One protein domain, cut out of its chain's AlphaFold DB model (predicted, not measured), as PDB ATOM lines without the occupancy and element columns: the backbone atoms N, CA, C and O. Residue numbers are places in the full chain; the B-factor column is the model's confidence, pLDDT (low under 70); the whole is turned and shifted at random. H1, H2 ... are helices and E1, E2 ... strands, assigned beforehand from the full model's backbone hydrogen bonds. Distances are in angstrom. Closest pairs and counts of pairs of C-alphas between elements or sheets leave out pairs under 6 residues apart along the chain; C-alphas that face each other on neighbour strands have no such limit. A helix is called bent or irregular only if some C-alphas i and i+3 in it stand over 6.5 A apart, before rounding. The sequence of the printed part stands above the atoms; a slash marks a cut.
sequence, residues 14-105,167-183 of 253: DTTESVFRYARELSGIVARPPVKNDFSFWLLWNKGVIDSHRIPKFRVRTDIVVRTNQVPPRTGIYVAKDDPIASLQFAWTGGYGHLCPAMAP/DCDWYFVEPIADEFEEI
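This is residues 14 to 105 and 167 to 183 of the 253 residues of an uncharacterized protein of Stenotrophomonas maltophilia SKK35 (UniProt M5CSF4). Two long, bent strands, E1 and E5, run side by side as a ribbon, and the short hairpin of E2 and E3 joins it beside residues 170 to 173 of E5, making one strongly twisted sheet. The long helix H1 ends close to E3 and sticks out with residues 14 to 24 as a free arm, while the short helix H2 is near H1; neither helix covers the sheet. The printed part has 109 residues with two named helices and five named strands, in the order H1, H2, E1, E2, E3, E4, E5, and the class is mixed, helices and strands. The sheet's order is E1, E5, E2, E3, all antiparallel; the whole is compact, with a radius of gyration of the C-alphas of 14.6 A and spans of 42 by 31 by 28 A.

Begin at H1, residues 14 to 29, and look on to H2, residues 38 to 45: the two are near each other, with 5 pairs of C-alphas within 10 A. In both helices every O i to N i+4 pair is within hydrogen-bond range. Neither is on the sheet. Next find E1, residues 54 to 67, an edge strand, and beside it E5, residues 169 to 182: N 59 and O 174 are 2.8 A apart, N 181 and O 55 2.9 A. E1 bends by 79 degrees at residue 63, and E5 by 102 degrees at residue 178. The other neighbour of E5 in the sheet is E2, residues 76 to 80, antiparallel to it with an angle of 119 degrees between their directions, and N 173 and O 77 are within hydrogen-bond range at 2.8 A. E2 forms a hairpin with E3, residues 89 to 91, the other edge strand; N 78 and O 89 are 2.8 A apart. The closest C-alphas of H1 and E3 are those of Ile 29 and Phe 90, 6.5 A apart. E4, residues 102 to 105, pairs with no named strand; its closest C-alpha to E2 is that of Ala 102, 6.7 A from that of Ala 80.

Find C-alpha 14 at (-3.371, -31.942, -1.643); from there H1 runs 23.1 A to C-alpha 29. H2 measures 10.5 A. E1 starts at C-alpha 54, (-29.228, -39.012, -12.954), and spans 31.8 A. E2 measures 13.5 A, E3 6.1 A and E4 9.4 A. E5 spans 29.4 A and ends at C-alpha 182, (-33.130, -38.321, -15.455).

The C-alphas of Asp 14 and Asp 63, the two farthest apart, are 45.5 A apart. Residues 45 to 50, of which 45 belongs to H2, also stand free. Residues 106 to 166 are not printed, and C-alphas 105 and 167 are 12.7 A apart across this cut, in the link from E4 to E5. Of the links that are printed whole, none is long. The mean pLDDT of the printed part is 93.0, and no printed residue is under 70.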
ATOM      1  N   ASP A  14      -2.224 -31.943  -0.728       95.31
ATOM      2  CA  ASP A  14      -3.371 -31.942  -1.643       95.31
ATOM      3  C   ASP A  14      -4.507 -32.833  -1.088       95.31
ATOM      4  O   ASP A  14      -5.677 -32.443  -1.057       95.31
ATOM      5  N   THR A  15      -4.156 -34.012  -0.559       93.88
ATOM      6  CA  THR A  15      -5.115 -34.946   0.058       93.88
ATOM      7  C   THR A  15      -5.716 -34.370   1.338       93.88
ATOM      8  O   THR A  15      -6.933 -34.391   1.527       93.88
ATOM      9  N   THR A  16      -4.874 -33.828   2.215       94.50
ATOM     10  CA  THR A  16      -5.288 -33.241   3.492       94.50
ATOM     11  C   THR A  16      -6.227 -32.059   3.270       94.50
ATOM     12  O   THR A  16      -7.274 -31.961   3.909       94.50
ATOM     13  N   GLU A  17      -5.903 -31.189   2.316       94.44
ATOM     14  CA  GLU A  17      -6.742 -30.054   1.948       94.44
ATOM     15  C   GLU A  17      -8.105 -30.504   1.406       94.44
ATOM     16  O   GLU A  17      -9.133 -29.927   1.769       94.44
ATOM     17  N   SER A  18      -8.142 -31.558   0.586       90.25
ATOM     18  CA  SER A  18      -9.392 -32.143   0.090       90.25
ATOM     19  C   SER A  18     -10.282 -32.650   1.234       90.25
ATOM     20  O   SER A  18     -11.465 -32.303   1.305       90.25
ATOM     21  N   VAL A  19      -9.701 -33.384   2.192       93.62
ATOM     22  CA  VAL A  19     -10.419 -33.895   3.372       93.62
ATOM     23  C   VAL A  19     -10.978 -32.753   4.220       93.62
ATOM     24  O   VAL A  19     -12.164 -32.757   4.554       93.62
ATOM     25  N   PHE A  20     -10.165 -31.741   4.536       93.88
ATOM     26  CA  PHE A  20     -10.623 -30.595   5.329       93.88
ATOM     27  C   PHE A  20     -11.702 -29.785   4.615       93.88
ATOM     28  O   PHE A  20     -12.654 -29.323   5.250       93.88
ATOM     29  N   ARG A  21     -11.596 -29.638   3.293       89.88
ATOM     30  CA  ARG A  21     -12.611 -28.965   2.479       89.88
ATOM     31  C   ARG A  21     -13.941 -29.704   2.549       89.88
ATOM     32  O   ARG A  21     -14.957 -29.070   2.806       89.88
ATOM     33  N   TYR A  22     -13.933 -31.026   2.400       90.75
ATOM     34  CA  TYR A  22     -15.138 -31.841   2.536       90.75
ATOM     35  C   TYR A  22     -15.736 -31.764   3.952       90.75
ATOM     36  O   TYR A  22     -16.930 -31.512   4.110       90.75
ATOM     37  N   ALA A  23     -14.902 -31.869   4.991       93.56
ATOM     38  CA  ALA A  23     -15.337 -31.740   6.382       93.56
ATOM     39  C   ALA A  23     -15.957 -30.363   6.689       93.56
ATOM     40  O   ALA A  23     -16.922 -30.269   7.456       93.56
ATOM     41  N   ARG A  24     -15.452 -29.293   6.059       92.44
ATOM     42  CA  ARG A  24     -16.032 -27.947   6.149       92.44
ATOM     43  C   ARG A  24     -17.418 -27.880   5.510       92.44
ATOM     44  O   ARG A  24     -18.297 -27.226   6.069       92.44
ATOM     45  N   GLU A  25     -17.631 -28.548   4.377       91.44
ATOM     46  CA  GLU A  25     -18.957 -28.611   3.749       91.44
ATOM     47  C   GLU A  25     -19.965 -29.337   4.643       91.44
ATOM     48  O   GLU A  25     -21.048 -28.804   4.889       91.44
ATOM     49  N   LEU A  26     -19.580 -30.485   5.213       91.94
ATOM     50  CA  LEU A  26     -20.409 -31.219   6.175       91.94
ATOM     51  C   LEU A  26     -20.740 -30.370   7.405       91.94
ATOM     52  O   LEU A  26     -21.908 -30.248   7.769       91.94
ATOM     53  N   SER A  27     -19.729 -29.725   7.994       93.94
ATOM     54  CA  SER A  27     -19.903 -28.813   9.132       93.94
ATOM     55  C   SER A  27     -20.896 -27.695   8.814       93.94
ATOM     56  O   SER A  27     -21.725 -27.354   9.652       93.94
ATOM     57  N   GLY A  28     -20.852 -27.148   7.596       93.19
ATOM     58  CA  GLY A  28     -21.788 -26.117   7.151       93.19
ATOM     59  C   GLY A  28     -23.226 -26.618   6.981       93.19
ATOM     60  O   GLY A  28     -24.157 -25.886   7.301       93.19
ATOM     61  N   ILE A  29     -23.418 -27.855   6.511       93.06
ATOM     62  CA  ILE A  29     -24.748 -28.473   6.346       93.06
ATOM     63  C   ILE A  29     -25.418 -28.726   7.704       93.06
ATOM     64  O   ILE A  29     -26.625 -28.522   7.850       93.06
ATOM     65  N   VAL A  30     -24.644 -29.147   8.708       93.88
ATOM     66  CA  VAL A  30     -25.157 -29.435  10.062       93.88
ATOM     67  C   VAL A  30     -25.119 -28.226  10.999       93.88
ATOM     68  O   VAL A  30     -25.539 -28.335  12.150       93.88
ATOM     69  N   ALA A  31     -24.622 -27.078  10.530       93.50
ATOM     70  CA  ALA A  31     -24.509 -25.866  11.330       93.50
ATOM     71  C   ALA A  31     -25.876 -25.371  11.818       93.50
ATOM     72  O   ALA A  31     -26.913 -25.535  11.167       93.50
ATOM     73  N   ARG A  32     -25.850 -24.755  12.998       92.25
ATOM     74  CA  ARG A  32     -27.012 -24.225  13.710       92.25
ATOM     75  C   ARG A  32     -26.564 -22.964  14.470       92.25
ATOM     76  O   ARG A  32     -25.817 -23.115  15.441       92.25
ATOM     77  N   PRO A  33     -26.962 -21.749  14.042       91.12
ATOM     78  CA  PRO A  33     -27.882 -21.449  12.937       91.12
ATOM     79  C   PRO A  33     -27.351 -21.907  11.563       91.12
ATOM     80  O   PRO A  33     -26.142 -22.103  11.410       91.12
ATOM     81  N   PRO A  34     -28.236 -22.117  10.570       91.31
ATOM     82  CA  PRO A  34     -27.833 -22.555   9.242       91.31
ATOM     83  C   PRO A  34     -26.947 -21.494   8.586       91.31
ATOM     84  O   PRO A  34     -27.202 -20.299   8.704       91.31
ATOM     85  N   VAL A  35     -25.912 -21.944   7.874       92.38
ATOM     86  CA  VAL A  35     -24.985 -21.073   7.121       92.38
ATOM     87  C   VAL A  35     -25.037 -21.315   5.613       92.38
ATOM     88  O   VAL A  35     -24.402 -20.599   4.846       92.38
ATOM     89  N   LYS A  36     -25.755 -22.357   5.180       93.44
ATOM     90  CA  LYS A  36     -25.937 -22.699   3.771       93.44
ATOM     91  C   LYS A  36     -27.210 -22.039   3.257       93.44
ATOM     92  O   LYS A  36     -28.289 -22.289   3.787       93.44
ATOM     93  N   ASN A  37     -27.048 -21.220   2.223       93.81
ATOM     94  CA  ASN A  37     -28.140 -20.700   1.409       93.81
ATOM     95  C   ASN A  37     -28.246 -21.457   0.081       93.81
ATOM     96  O   ASN A  37     -27.379 -22.250  -0.287       93.81
ATOM     97  N   ASP A  38     -29.273 -21.121  -0.684       94.12
ATOM     98  CA  ASP A  38     -29.450 -21.563  -2.058       94.12
ATOM     99  C   ASP A  38     -28.220 -21.307  -2.963       94.12
ATOM    100  O   ASP A  38     -27.822 -22.195  -3.711       94.12
ATOM    101  N   PHE A  39     -27.531 -20.164  -2.839       94.62
ATOM    102  CA  PHE A  39     -26.272 -19.922  -3.568       94.62
ATOM    103  C   PHE A  39     -25.176 -20.934  -3.193       94.62
ATOM    104  O   PHE A  39     -24.426 -21.406  -4.048       94.62
ATOM    105  N   SER A  40     -25.096 -21.317  -1.917       93.50
ATOM    106  CA  SER A  40     -24.155 -22.339  -1.449       93.50
ATOM    107  C   SER A  40     -24.447 -23.706  -2.070       93.50
ATOM    108  O   SER A  40     -23.508 -24.433  -2.396       93.50
ATOM    109  N   PHE A  41     -25.723 -24.063  -2.239       92.94
ATOM    110  CA  PHE A  41     -26.121 -25.301  -2.913       92.94
ATOM    111  C   PHE A  41     -25.854 -25.243  -4.417       92.94
ATOM    112  O   PHE A  41     -25.302 -26.200  -4.957       92.94
ATOM    113  N   TRP A  42     -26.113 -24.106  -5.068       93.38
ATOM    114  CA  TRP A  42     -25.718 -23.880  -6.460       93.38
ATOM    115  C   TRP A  42     -24.204 -24.036  -6.656       93.38
ATOM    116  O   TRP A  42     -23.762 -24.718  -7.580       93.38
ATOM    117  N   LEU A  43     -23.377 -23.486  -5.760       92.00
ATOM    118  CA  LEU A  43     -21.924 -23.682  -5.809       92.00
ATOM    119  C   LEU A  43     -21.538 -25.158  -5.669       92.00
ATOM    120  O   LEU A  43     -20.641 -25.619  -6.367       92.00
ATOM    121  N   LEU A  44     -22.185 -25.896  -4.761       90.50
ATOM    122  CA  LEU A  44     -21.929 -27.324  -4.564       90.50
ATOM    123  C   LEU A  44     -22.325 -28.156  -5.787       90.50
ATOM    124  O   LEU A  44     -21.560 -29.037  -6.172       90.50
ATOM    125  N   TRP A  45     -23.458 -27.841  -6.419       90.69
ATOM    126  CA  TRP A  45     -23.897 -28.463  -7.670       90.69
ATOM    127  C   TRP A  45     -22.832 -28.335  -8.761       90.69
ATOM    128  O   TRP A  45     -22.382 -29.326  -9.334       90.69
ATOM    129  N   ASN A  46     -22.331 -27.115  -8.967       90.44
ATOM    130  CA  ASN A  46     -21.343 -26.815 -10.005       90.44
ATOM    131  C   ASN A  46     -19.931 -27.356  -9.717       90.44
ATOM    132  O   ASN A  46     -19.060 -27.267 -10.579       90.44
ATOM    133  N   LYS A  47     -19.676 -27.950  -8.539       88.50
ATOM    134  CA  LYS A  47     -18.423 -28.687  -8.291       88.50
ATOM    135  C   LYS A  47     -18.380 -30.043  -9.004       88.50
ATOM    136  O   LYS A  47     -17.315 -30.654  -9.018       88.50
ATOM    137  N   GLY A  48     -19.499 -30.524  -9.559       83.19
ATOM    138  CA  GLY A  48     -19.542 -31.768 -10.336       83.19
ATOM    139  C   GLY A  48     -19.246 -33.022  -9.509       83.19
ATOM    140  O   GLY A  48     -18.667 -33.978 -10.012       83.19
ATOM    141  N   VAL A  49     -19.591 -33.003  -8.218       82.25
ATOM    142  CA  VAL A  49     -19.337 -34.122  -7.288       82.25
ATOM    143  C   VAL A  49     -20.389 -35.232  -7.368       82.25
ATOM    144  O   VAL A  49     -20.219 -36.277  -6.745       82.25
ATOM    145  N   ILE A  50     -21.472 -35.003  -8.111       83.81
ATOM    146  CA  ILE A  50     -22.545 -35.962  -8.385       83.81
ATOM    147  C   ILE A  50     -22.777 -36.050  -9.893       83.81
ATOM    148  O   ILE A  50     -22.447 -35.115 -10.624       83.81
ATOM    149  N   ASP A  51     -23.374 -37.154 -10.345       85.44
ATOM    150  CA  ASP A  51     -23.944 -37.226 -11.689       85.44
ATOM    151  C   ASP A  51     -25.152 -36.287 -11.757       85.44
ATOM    152  O   ASP A  51     -26.197 -36.543 -11.159       85.44
ATOM    153  N   SER A  52     -24.980 -35.163 -12.448       84.19
ATOM    154  CA  SER A  52     -26.013 -34.141 -12.571       84.19
ATOM    155  C   SER A  52     -27.136 -34.530 -13.527       84.19
ATOM    156  O   SER A  52     -28.079 -33.762 -13.629       84.19
ATOM    157  N   HIS A  53     -27.049 -35.656 -14.242       87.94
ATOM    158  CA  HIS A  53     -28.088 -36.097 -15.179       87.94
ATOM    159  C   HIS A  53     -28.952 -37.215 -14.612       87.94
ATOM    160  O   HIS A  53     -30.070 -37.388 -15.073       87.94
ATOM    161  N   ARG A  54     -28.481 -37.926 -13.582       89.19
ATOM    162  CA  ARG A  54     -29.228 -39.012 -12.954       89.19
ATOM    163  C   ARG A  54     -29.157 -38.924 -11.438       89.19
ATOM    164  O   ARG A  54     -28.144 -39.262 -10.824       89.19
ATOM    165  N   ILE A  55     -30.269 -38.532 -10.825       89.94
ATOM    166  CA  ILE A  55     -30.363 -38.320  -9.375       89.94
ATOM    167  C   ILE A  55     -31.351 -39.297  -8.726       89.94
ATOM    168  O   ILE A  55     -32.248 -39.806  -9.404       89.94
ATOM    169  N   PRO A  56     -31.205 -39.606  -7.423       91.81
ATOM    170  CA  PRO A  56     -32.229 -40.340  -6.691       91.81
ATOM    171  C   PRO A  56     -33.559 -39.593  -6.747       91.81
ATOM    172  O   PRO A  56     -33.585 -38.368  -6.674       91.81
ATOM    173  N   LYS A  57     -34.662 -40.330  -6.825       91.00
ATOM    174  CA  LYS A  57     -35.992 -39.732  -6.804       91.00
ATOM    175  C   LYS A  57     -36.422 -39.451  -5.371       91.00
ATOM    176  O   LYS A  57     -36.266 -40.289  -4.478       91.00
ATOM    177  N   PHE A  58     -37.022 -38.289  -5.151       92.19
ATOM    178  CA  PHE A  58     -37.460 -37.853  -3.829       92.19
ATOM    179  C   PHE A  58     -38.972 -37.639  -3.769       92.19
ATOM    180  O   PHE A  58     -39.625 -37.294  -4.753       92.19
ATOM    181  N   ARG A  59     -39.544 -37.823  -2.578       92.44
ATOM    182  CA  ARG A  59     -40.937 -37.500  -2.265       92.44
ATOM    183  C   ARG A  59     -40.988 -36.547  -1.081       92.44
ATOM    184  O   ARG A  59     -40.488 -36.862  -0.004       92.44
ATOM    185  N   VAL A  60     -41.670 -35.419  -1.248       94.00
ATOM    186  CA  VAL A  60     -41.995 -34.529  -0.128       94.00
ATOM    187  C   VAL A  60     -43.172 -35.118   0.655       94.00
ATOM    188  O   VAL A  60     -44.260 -35.317   0.115       94.00
ATOM    189  N   ARG A  61     -42.949 -35.422   1.933       94.12
ATOM    190  CA  ARG A  61     -43.934 -35.968   2.874       94.12
ATOM    191  C   ARG A  61     -44.669 -34.832   3.575       94.12
ATOM    192  O   ARG A  61     -44.279 -34.398   4.656       94.12
ATOM    193  N   THR A  62     -45.742 -34.356   2.946       93.44
ATOM    194  CA  THR A  62     -46.588 -33.269   3.477       93.44
ATOM    195  C   THR A  62     -47.392 -33.669   4.718       93.44
ATOM    196  O   THR A  62     -47.921 -32.807   5.415       93.44
ATOM    197  N   ASP A  63     -47.452 -34.965   5.028       89.94
ATOM    198  CA  ASP A  63     -48.001 -35.521   6.266       89.94
ATOM    199  C   ASP A  63     -47.057 -35.371   7.474       89.94
ATOM    200  O   ASP A  63     -47.503 -35.470   8.617       89.94
ATOM    201  N   ILE A  64     -45.765 -35.109   7.245       93.25
ATOM    202  CA  ILE A  64     -44.772 -34.875   8.299       93.25
ATOM    203  C   ILE A  64     -44.468 -33.381   8.341       93.25
ATOM    204  O   ILE A  64     -43.629 -32.890   7.588       93.25
ATOM    205  N   VAL A  65     -45.150 -32.675   9.241       96.38
ATOM    206  CA  VAL A  65     -44.991 -31.230   9.436       96.38
ATOM    207  C   VAL A  65     -44.224 -30.969  10.722       96.38
ATOM    208  O   VAL A  65     -44.616 -31.450  11.786       96.38
ATOM    209  N   VAL A  66     -43.139 -30.203  10.633       97.19
ATOM    210  CA  VAL A  66     -42.328 -29.823  11.797       97.19
ATOM    211  C   VAL A  66     -42.180 -28.312  11.829       97.19
ATOM    212  O   VAL A  66     -41.831 -27.704  10.822       97.19
ATOM    213  N   ARG A  67     -42.428 -27.691  12.982       97.50
ATOM    214  CA  ARG A  67     -42.274 -26.242  13.123       97.50
ATOM    215  C   ARG A  67     -40.822 -25.880  13.430       97.50
ATOM    216  O   ARG A  67     -40.121 -26.640  14.099       97.50
ATOM    217  N   THR A  68     -40.381 -24.702  12.994       96.94
ATOM    218  CA  THR A  68     -39.098 -24.126  13.421       96.94
ATOM    219  C   THR A  68     -38.886 -24.240  14.941       96.94
ATOM    220  O   THR A  68     -39.814 -24.096  15.738       96.94
ATOM    221  N   ASN A  69     -37.638 -24.502  15.328       95.81
ATOM    222  CA  ASN A  69     -37.133 -24.779  16.673       95.81
ATOM    223  C   ASN A  69     -37.584 -26.112  17.290       95.81
ATOM    224  O   ASN A  69     -37.288 -26.373  18.457       95.81
ATOM    225  N   GLN A  70     -38.244 -26.990  16.529       96.44
ATOM    226  CA  GLN A  70     -38.577 -28.342  16.984       96.44
ATOM    227  C   GLN A  70     -37.574 -29.386  16.490       96.44
ATOM    228  O   GLN A  70     -37.020 -29.295  15.390       96.44
ATOM    229  N   VAL A  71     -37.356 -30.408  17.320       96.75
ATOM    230  CA  VAL A  71     -36.615 -31.610  16.929       96.75
ATOM    231  C   VAL A  71     -37.484 -32.414  15.963       96.75
ATOM    232  O   VAL A  71     -38.634 -32.713  16.297       96.75
ATOM    233  N   PRO A  72     -36.973 -32.765  14.774       96.81
ATOM    234  CA  PRO A  72     -37.754 -33.521  13.814       96.81
ATOM    235  C   PRO A  72     -38.026 -34.956  14.287       96.81
ATOM    236  O   PRO A  72     -37.195 -35.550  14.978       96.81
ATOM    237  N   PRO A  73     -39.134 -35.573  13.842       96.12
ATOM    238  CA  PRO A  73     -39.427 -36.975  14.128       96.12
ATOM    239  C   PRO A  73     -38.559 -37.940  13.305       96.12
ATOM    240  O   PRO A  73     -38.510 -39.131  13.604       96.12
ATOM    241  N   ARG A  74     -37.893 -37.451  12.248       96.62
ATOM    242  CA  ARG A  74     -37.013 -38.237  11.376       96.62
ATOM    243  C   ARG A  74     -35.719 -37.493  11.082       96.62
ATOM    244  O   ARG A  74     -35.729 -36.287  10.850       96.62
ATOM    245  N   THR A  75     -34.612 -38.220  11.034       96.88
ATOM    246  CA  THR A  75     -33.349 -37.675  10.532       96.88
ATOM    247  C   THR A  75     -33.379 -37.608   9.010       96.88
ATOM    248  O   THR A  75     -33.741 -38.590   8.366       96.88
ATOM    249  N   GLY A  76     -32.991 -36.473   8.431       96.56
ATOM    250  CA  GLY A  76     -32.895 -36.299   6.986       96.56
ATOM    251  C   GLY A  76     -33.074 -34.853   6.544       96.56
ATOM    252  O   GLY A  76     -32.814 -33.922   7.305       96.56
ATOM    253  N   ILE A  77     -33.481 -34.683   5.288       96.94
ATOM    254  CA  ILE A  77     -33.615 -33.380   4.632       96.94
ATOM    255  C   ILE A  77     -35.048 -32.873   4.783       96.94
ATOM    256  O   ILE A  77     -36.006 -33.641   4.704       96.94
ATOM    257  N   TYR A  78     -35.176 -31.567   4.976       97.31
ATOM    258  CA  TYR A  78     -36.439 -30.865   5.109       97.31
ATOM    259  C   TYR A  78     -36.500 -29.672   4.153       97.31
ATOM    260  O   TYR A  78     -35.515 -28.946   3.990       97.31
ATOM    261  N   VAL A  79     -37.672 -29.475   3.547       96.94
ATOM    262  CA  VAL A  79     -38.017 -28.328   2.690       96.94
ATOM    263  C   VAL A  79     -38.963 -27.398   3.440       96.94
ATOM    264  O   VAL A  79     -39.809 -27.867   4.207       96.94
ATOM    265  N   ALA A  80     -38.839 -26.090   3.229       96.38
ATOM    266  CA  ALA A  80     -39.800 -25.141   3.778       96.38
ATOM    267  C   ALA A  80     -41.161 -25.325   3.093       96.38
ATOM    268  O   ALA A  80     -41.240 -25.509   1.879       96.38
ATOM    269  N   LYS A  81     -42.240 -25.273   3.874       92.25
ATOM    270  CA  LYS A  81     -43.608 -25.475   3.383       92.25
ATOM    271  C   LYS A  81     -44.074 -24.383   2.419       92.25
ATOM    272  O   LYS A  81     -44.712 -24.696   1.420       92.25
ATOM    273  N   ASP A  82     -43.777 -23.125   2.742       86.62
ATOM    274  CA  ASP A  82     -44.386 -21.956   2.092       86.62
ATOM    275  C   ASP A  82     -43.416 -21.184   1.178       86.62
ATOM    276  O   ASP A  82     -43.804 -20.192   0.563       86.62
ATOM    277  N   ASP A  83     -42.153 -21.611   1.078       88.44
ATOM    278  CA  ASP A  83     -41.150 -20.951   0.236       88.44
ATOM    279  C   ASP A  83     -40.252 -21.989  -0.461       88.44
ATOM    280  O   ASP A  83     -39.313 -22.499   0.153       88.44
ATOM    281  N   PRO A  84     -40.511 -22.312  -1.742       84.06
ATOM    282  CA  PRO A  84     -39.764 -23.339  -2.470       84.06
ATOM    283  C   PRO A  84     -38.306 -22.952  -2.758       84.06
ATOM    284  O   PRO A  84     -37.511 -23.816  -3.118       84.06
ATOM    285  N   ILE A  85     -37.938 -21.673  -2.607       87.38
ATOM    286  CA  ILE A  85     -36.559 -21.191  -2.790       87.38
ATOM    287  C   ILE A  85     -35.825 -21.096  -1.445       87.38
ATOM    288  O   ILE A  85     -34.609 -20.897  -1.406       87.38
ATOM    289  N   ALA A  86     -36.531 -21.244  -0.321       93.69
ATOM    290  CA  ALA A  86     -35.876 -21.285   0.970       93.69
ATOM    291  C   ALA A  86     -34.965 -22.511   1.085       93.69
ATOM    292  O   ALA A  86     -35.249 -23.610   0.609       93.69
ATOM    293  N   SER A  87     -33.834 -22.290   1.739       94.38
ATOM    294  CA  SER A  87     -32.742 -23.253   1.759       94.38
ATOM    295  C   SER A  87     -33.129 -24.499   2.553       94.38
ATOM    296  O   SER A  87     -33.598 -24.402   3.689       94.38
ATOM    297  N   LEU A  88     -32.887 -25.666   1.953       95.19
ATOM    298  CA  LEU A  88     -33.059 -26.976   2.575       95.19
ATOM    299  C   LEU A  88     -32.268 -27.077   3.884       95.19
ATOM    300  O   LEU A  88     -31.161 -26.544   3.995       95.19
ATOM    301  N   GLN A  89     -32.784 -27.842   4.844       96.00
ATOM    302  CA  GLN A  89     -32.050 -28.172   6.066       96.00
ATOM    303  C   GLN A  89     -31.925 -29.678   6.249       96.00
ATOM    304  O   GLN A  89     -32.908 -30.410   6.176       96.00
ATOM    305  N   PHE A  90     -30.714 -30.139   6.556       96.62
ATOM    306  CA  PHE A  90     -30.515 -31.464   7.127       96.62
ATOM    307  C   PHE A  90     -30.686 -31.378   8.640       96.62
ATOM    308  O   PHE A  90     -29.983 -30.598   9.283       96.62
ATOM    309  N   ALA A  91     -31.586 -32.170   9.215       96.62
ATOM    310  CA  ALA A  91     -31.896 -32.198  10.642       96.62
ATOM    311  C   ALA A  91     -31.944 -33.646  11.156       96.62
ATOM    312  O   ALA A  91     -32.115 -34.581  10.373       96.62
ATOM    313  N   TRP A  92     -31.765 -33.856  12.463       96.75
ATOM    314  CA  TRP A  92     -31.685 -35.198  13.046       96.75
ATOM    315  C   TRP A  92     -32.447 -35.327  14.356       96.75
ATOM    316  O   TRP A  92     -32.721 -34.355  15.057       96.75
ATOM    317  N   THR A  93     -32.800 -36.568  14.674       95.75
ATOM    318  CA  THR A  93     -33.470 -36.905  15.929       95.75
ATOM    319  C   THR A  93     -32.504 -36.741  17.109       95.75
ATOM    320  O   THR A  93     -31.399 -37.282  17.114       95.75
ATOM    321  N   GLY A  94     -32.931 -35.989  18.123       88.44
ATOM    322  CA  GLY A  94     -32.202 -35.806  19.382       88.44
ATOM    323  C   GLY A  94     -31.169 -34.670  19.405       88.44
ATOM    324  O   GLY A  94     -30.777 -34.099  18.388       88.44
ATOM    325  N   GLY A  95     -30.723 -34.338  20.622       87.94
ATOM    326  CA  GLY A  95     -29.694 -33.329  20.880       87.94
ATOM    327  C   GLY A  95     -29.980 -31.973  20.224       87.94
ATOM    328  O   GLY A  95     -31.085 -31.444  20.310       87.94
ATOM    329  N   TYR A  96     -28.968 -31.421  19.553       91.31
ATOM    330  CA  TYR A  96     -29.007 -30.122  18.870       91.31
ATOM    331  C   TYR A  96     -29.511 -30.212  17.409       91.31
ATOM    332  O   TYR A  96     -29.214 -29.349  16.591       91.31
ATOM    333  N   GLY A  97     -30.274 -31.258  17.068       94.12
ATOM    334  CA  GLY A  97     -30.720 -31.557  15.700       94.12
ATOM    335  C   GLY A  97     -32.009 -30.876  15.240       94.12
ATOM    336  O   GLY A  97     -32.569 -31.285  14.225       94.12
ATOM    337  N   HIS A  98     -32.500 -29.869  15.966       96.12
ATOM    338  CA  HIS A  98     -33.745 -29.170  15.638       96.12
ATOM    339  C   HIS A  98     -33.681 -28.438  14.289       96.12
ATOM    340  O   HIS A  98     -32.601 -28.117  13.782       96.12
ATOM    341  N   LEU A  99     -34.848 -28.175  13.703       96.62
ATOM    342  CA  LEU A  99     -34.977 -27.332  12.515       96.62
ATOM    343  C   LEU A  99     -34.870 -25.861  12.908       96.62
ATOM    344  O   LEU A  99     -35.571 -25.409  13.807       96.62
ATOM    345  N   CYS A 100     -33.998 -25.113  12.244       96.75
ATOM    346  CA  CYS A 100     -33.849 -23.674  12.455       96.75
ATOM    347  C   CYS A 100     -34.808 -22.872  11.564       96.75
ATOM    348  O   CYS A 100     -35.388 -23.439  10.635       96.75
ATOM    349  N   PRO A 101     -34.932 -21.548  11.777       96.75
ATOM    350  CA  PRO A 101     -35.563 -20.669  10.797       96.75
ATOM    351  C   PRO A 101     -34.990 -20.899   9.391       96.75
ATOM    352  O   PRO A 101     -33.788 -21.123   9.227       96.75
ATOM    353  N   ALA A 102     -35.852 -20.882   8.379       95.19
ATOM    354  CA  ALA A 102     -35.467 -21.097   6.995       95.19
ATOM    355  C   ALA A 102     -34.688 -19.896   6.468       95.19
ATOM    356  O   ALA A 102     -35.081 -18.751   6.686       95.19
ATOM    357  N   MET A 103     -33.607 -20.161   5.739       95.62
ATOM    358  CA  MET A 103     -32.876 -19.123   5.025       95.62
ATOM    359  C   MET A 103     -33.580 -18.869   3.694       95.62
ATOM    360  O   MET A 103     -33.371 -19.598   2.719       95.62
ATOM    361  N   ALA A 104     -34.471 -17.881   3.699       94.12
ATOM    362  CA  ALA A 104     -35.389 -17.578   2.610       94.12
ATOM    363  C   ALA A 104     -35.021 -16.247   1.941       94.12
ATOM    364  O   ALA A 104     -34.539 -15.341   2.628       94.12
ATOM    365  N   PRO A 105     -35.273 -16.082   0.629       92.81
ATOM    366  CA  PRO A 105     -35.029 -14.816  -0.041       92.81
ATOM    367  C   PRO A 105     -35.749 -13.647   0.650       92.81
ATOM    368  O   PRO A 105     -36.960 -13.693   0.918       92.81
ATOM    369  N   ASP A 167     -39.126 -17.961  10.348       96.75
ATOM    370  CA  ASP A 167     -39.855 -19.093  10.912       96.75
ATOM    371  C   ASP A 167     -40.825 -19.660   9.873       96.75
ATOM    372  O   ASP A 167     -41.498 -18.910   9.164       96.75
ATOM    373  N   CYS A 168     -40.908 -20.986   9.793       96.00
ATOM    374  CA  CYS A 168     -41.839 -21.674   8.913       96.00
ATOM    375  C   CYS A 168     -42.182 -23.066   9.457       96.00
ATOM    376  O   CYS A 168     -41.634 -23.533  10.464       96.00
ATOM    377  N   ASP A 169     -43.095 -23.730   8.759       97.62
ATOM    378  CA  ASP A 169     -43.247 -25.173   8.852       97.62
ATOM    379  C   ASP A 169     -42.350 -25.849   7.807       97.62
ATOM    380  O   ASP A 169     -42.059 -25.295   6.742       97.62
ATOM    381  N   TRP A 170     -41.942 -27.071   8.109       98.06
ATOM    382  CA  TRP A 170     -41.059 -27.887   7.293       98.06
ATOM    383  C   TRP A 170     -41.735 -29.197   6.919       98.06
ATOM    384  O   TRP A 170     -42.391 -29.812   7.763       98.06
ATOM    385  N   TYR A 171     -41.504 -29.660   5.691       98.12
ATOM    386  CA  TYR A 171     -41.860 -31.006   5.252       98.12
ATOM    387  C   TYR A 171     -40.626 -31.884   5.107       98.12
ATOM    388  O   TYR A 171     -39.575 -31.428   4.655       98.12
ATOM    389  N   PHE A 172     -40.763 -33.157   5.465       97.81
ATOM    390  CA  PHE A 172     -39.696 -34.141   5.308       97.81
ATOM    391  C   PHE A 172     -39.535 -34.560   3.841       97.81
ATOM    392  O   PHE A 172     -40.522 -34.801   3.147       97.81
ATOM    393  N   VAL A 173     -38.293 -34.702   3.383       97.19
ATOM    394  CA  VAL A 173     -37.960 -35.246   2.063       97.19
ATOM    395  C   VAL A 173     -37.529 -36.701   2.223       97.19
ATOM    396  O   VAL A 173     -36.500 -37.000   2.828       97.19
ATOM    397  N   GLU A 174     -38.327 -37.612   1.674       94.75
ATOM    398  CA  GLU A 174     -38.083 -39.052   1.700       94.75
ATOM    399  C   GLU A 174     -37.460 -39.499   0.366       94.75
ATOM    400  O   GLU A 174     -38.087 -39.304  -0.680       94.75
ATOM    401  N   PRO A 175     -36.249 -40.088   0.359       93.56
ATOM    402  CA  PRO A 175     -35.727 -40.736  -0.837       93.56
ATOM    403  C   PRO A 175     -36.558 -41.982  -1.149       93.56
ATOM    404  O   PRO A 175     -36.900 -42.756  -0.250       93.56
ATOM    405  N   ILE A 176     -36.875 -42.190  -2.422       93.31
ATOM    406  CA  ILE A 176     -37.549 -43.403  -2.876       93.31
ATOM    407  C   ILE A 176     -36.469 -44.433  -3.202       93.31
ATOM    408  O   ILE A 176     -35.648 -44.222  -4.090       93.31
ATOM    409  N   ALA A 177     -36.444 -45.525  -2.436       90.56
ATOM    410  CA  ALA A 177     -35.426 -46.560  -2.574       90.56
ATOM    411  C   ALA A 177     -35.388 -47.112  -4.006       90.56
ATOM    412  O   ALA A 177     -36.428 -47.439  -4.572       90.56
ATOM    413  N   ASP A 178     -34.177 -47.199  -4.561       90.88
ATOM    414  CA  ASP A 178     -33.878 -47.736  -5.894       90.88
ATOM    415  C   ASP A 178     -34.596 -47.050  -7.076       90.88
ATOM    416  O   ASP A 178     -34.516 -47.529  -8.210       90.88
ATOM    417  N   GLU A 179     -35.240 -45.899  -6.860       93.12
ATOM    418  CA  GLU A 179     -35.805 -45.071  -7.925       93.12
ATOM    419  C   GLU A 179     -34.896 -43.875  -8.225       93.12
ATOM    420  O   GLU A 179     -34.457 -43.147  -7.334       93.12
ATOM    421  N   PHE A 180     -34.652 -43.651  -9.514       90.62
ATOM    422  CA  PHE A 180     -33.858 -42.544 -10.037       90.62
ATOM    423  C   PHE A 180     -34.658 -41.800 -11.098       90.62
ATOM    424  O   PHE A 180     -35.546 -42.378 -11.736       90.62
ATOM    425  N   GLU A 181     -34.325 -40.536 -11.301       88.19
ATOM    426  CA  GLU A 181     -34.865 -39.713 -12.374       88.19
ATOM    427  C   GLU A 181     -33.741 -39.104 -13.207       88.19
ATOM    428  O   GLU A 181     -32.660 -38.796 -12.697       88.19
ATOM    429  N   GLU A 182     -34.013 -38.980 -14.504       89.19
ATOM    430  CA  GLU A 182     -33.130 -38.321 -15.455       89.19
ATOM    431  C   GLU A 182     -33.500 -36.837 -15.518       89.19
ATOM    432  O   GLU A 182     -34.671 -36.490 -15.693       89.19
ATOM    433  N   ILE A 183     -32.503 -35.971 -15.393       87.44
ATOM    434  CA  ILE A 183     -32.649 -34.516 -15.420       87.44
ATOM    435  C   ILE A 183     -31.668 -33.906 -16.428       87.44
ATOM    436  O   ILE A 183     -30.740 -34.553 -16.906       87.44
TER     437      ILE A 183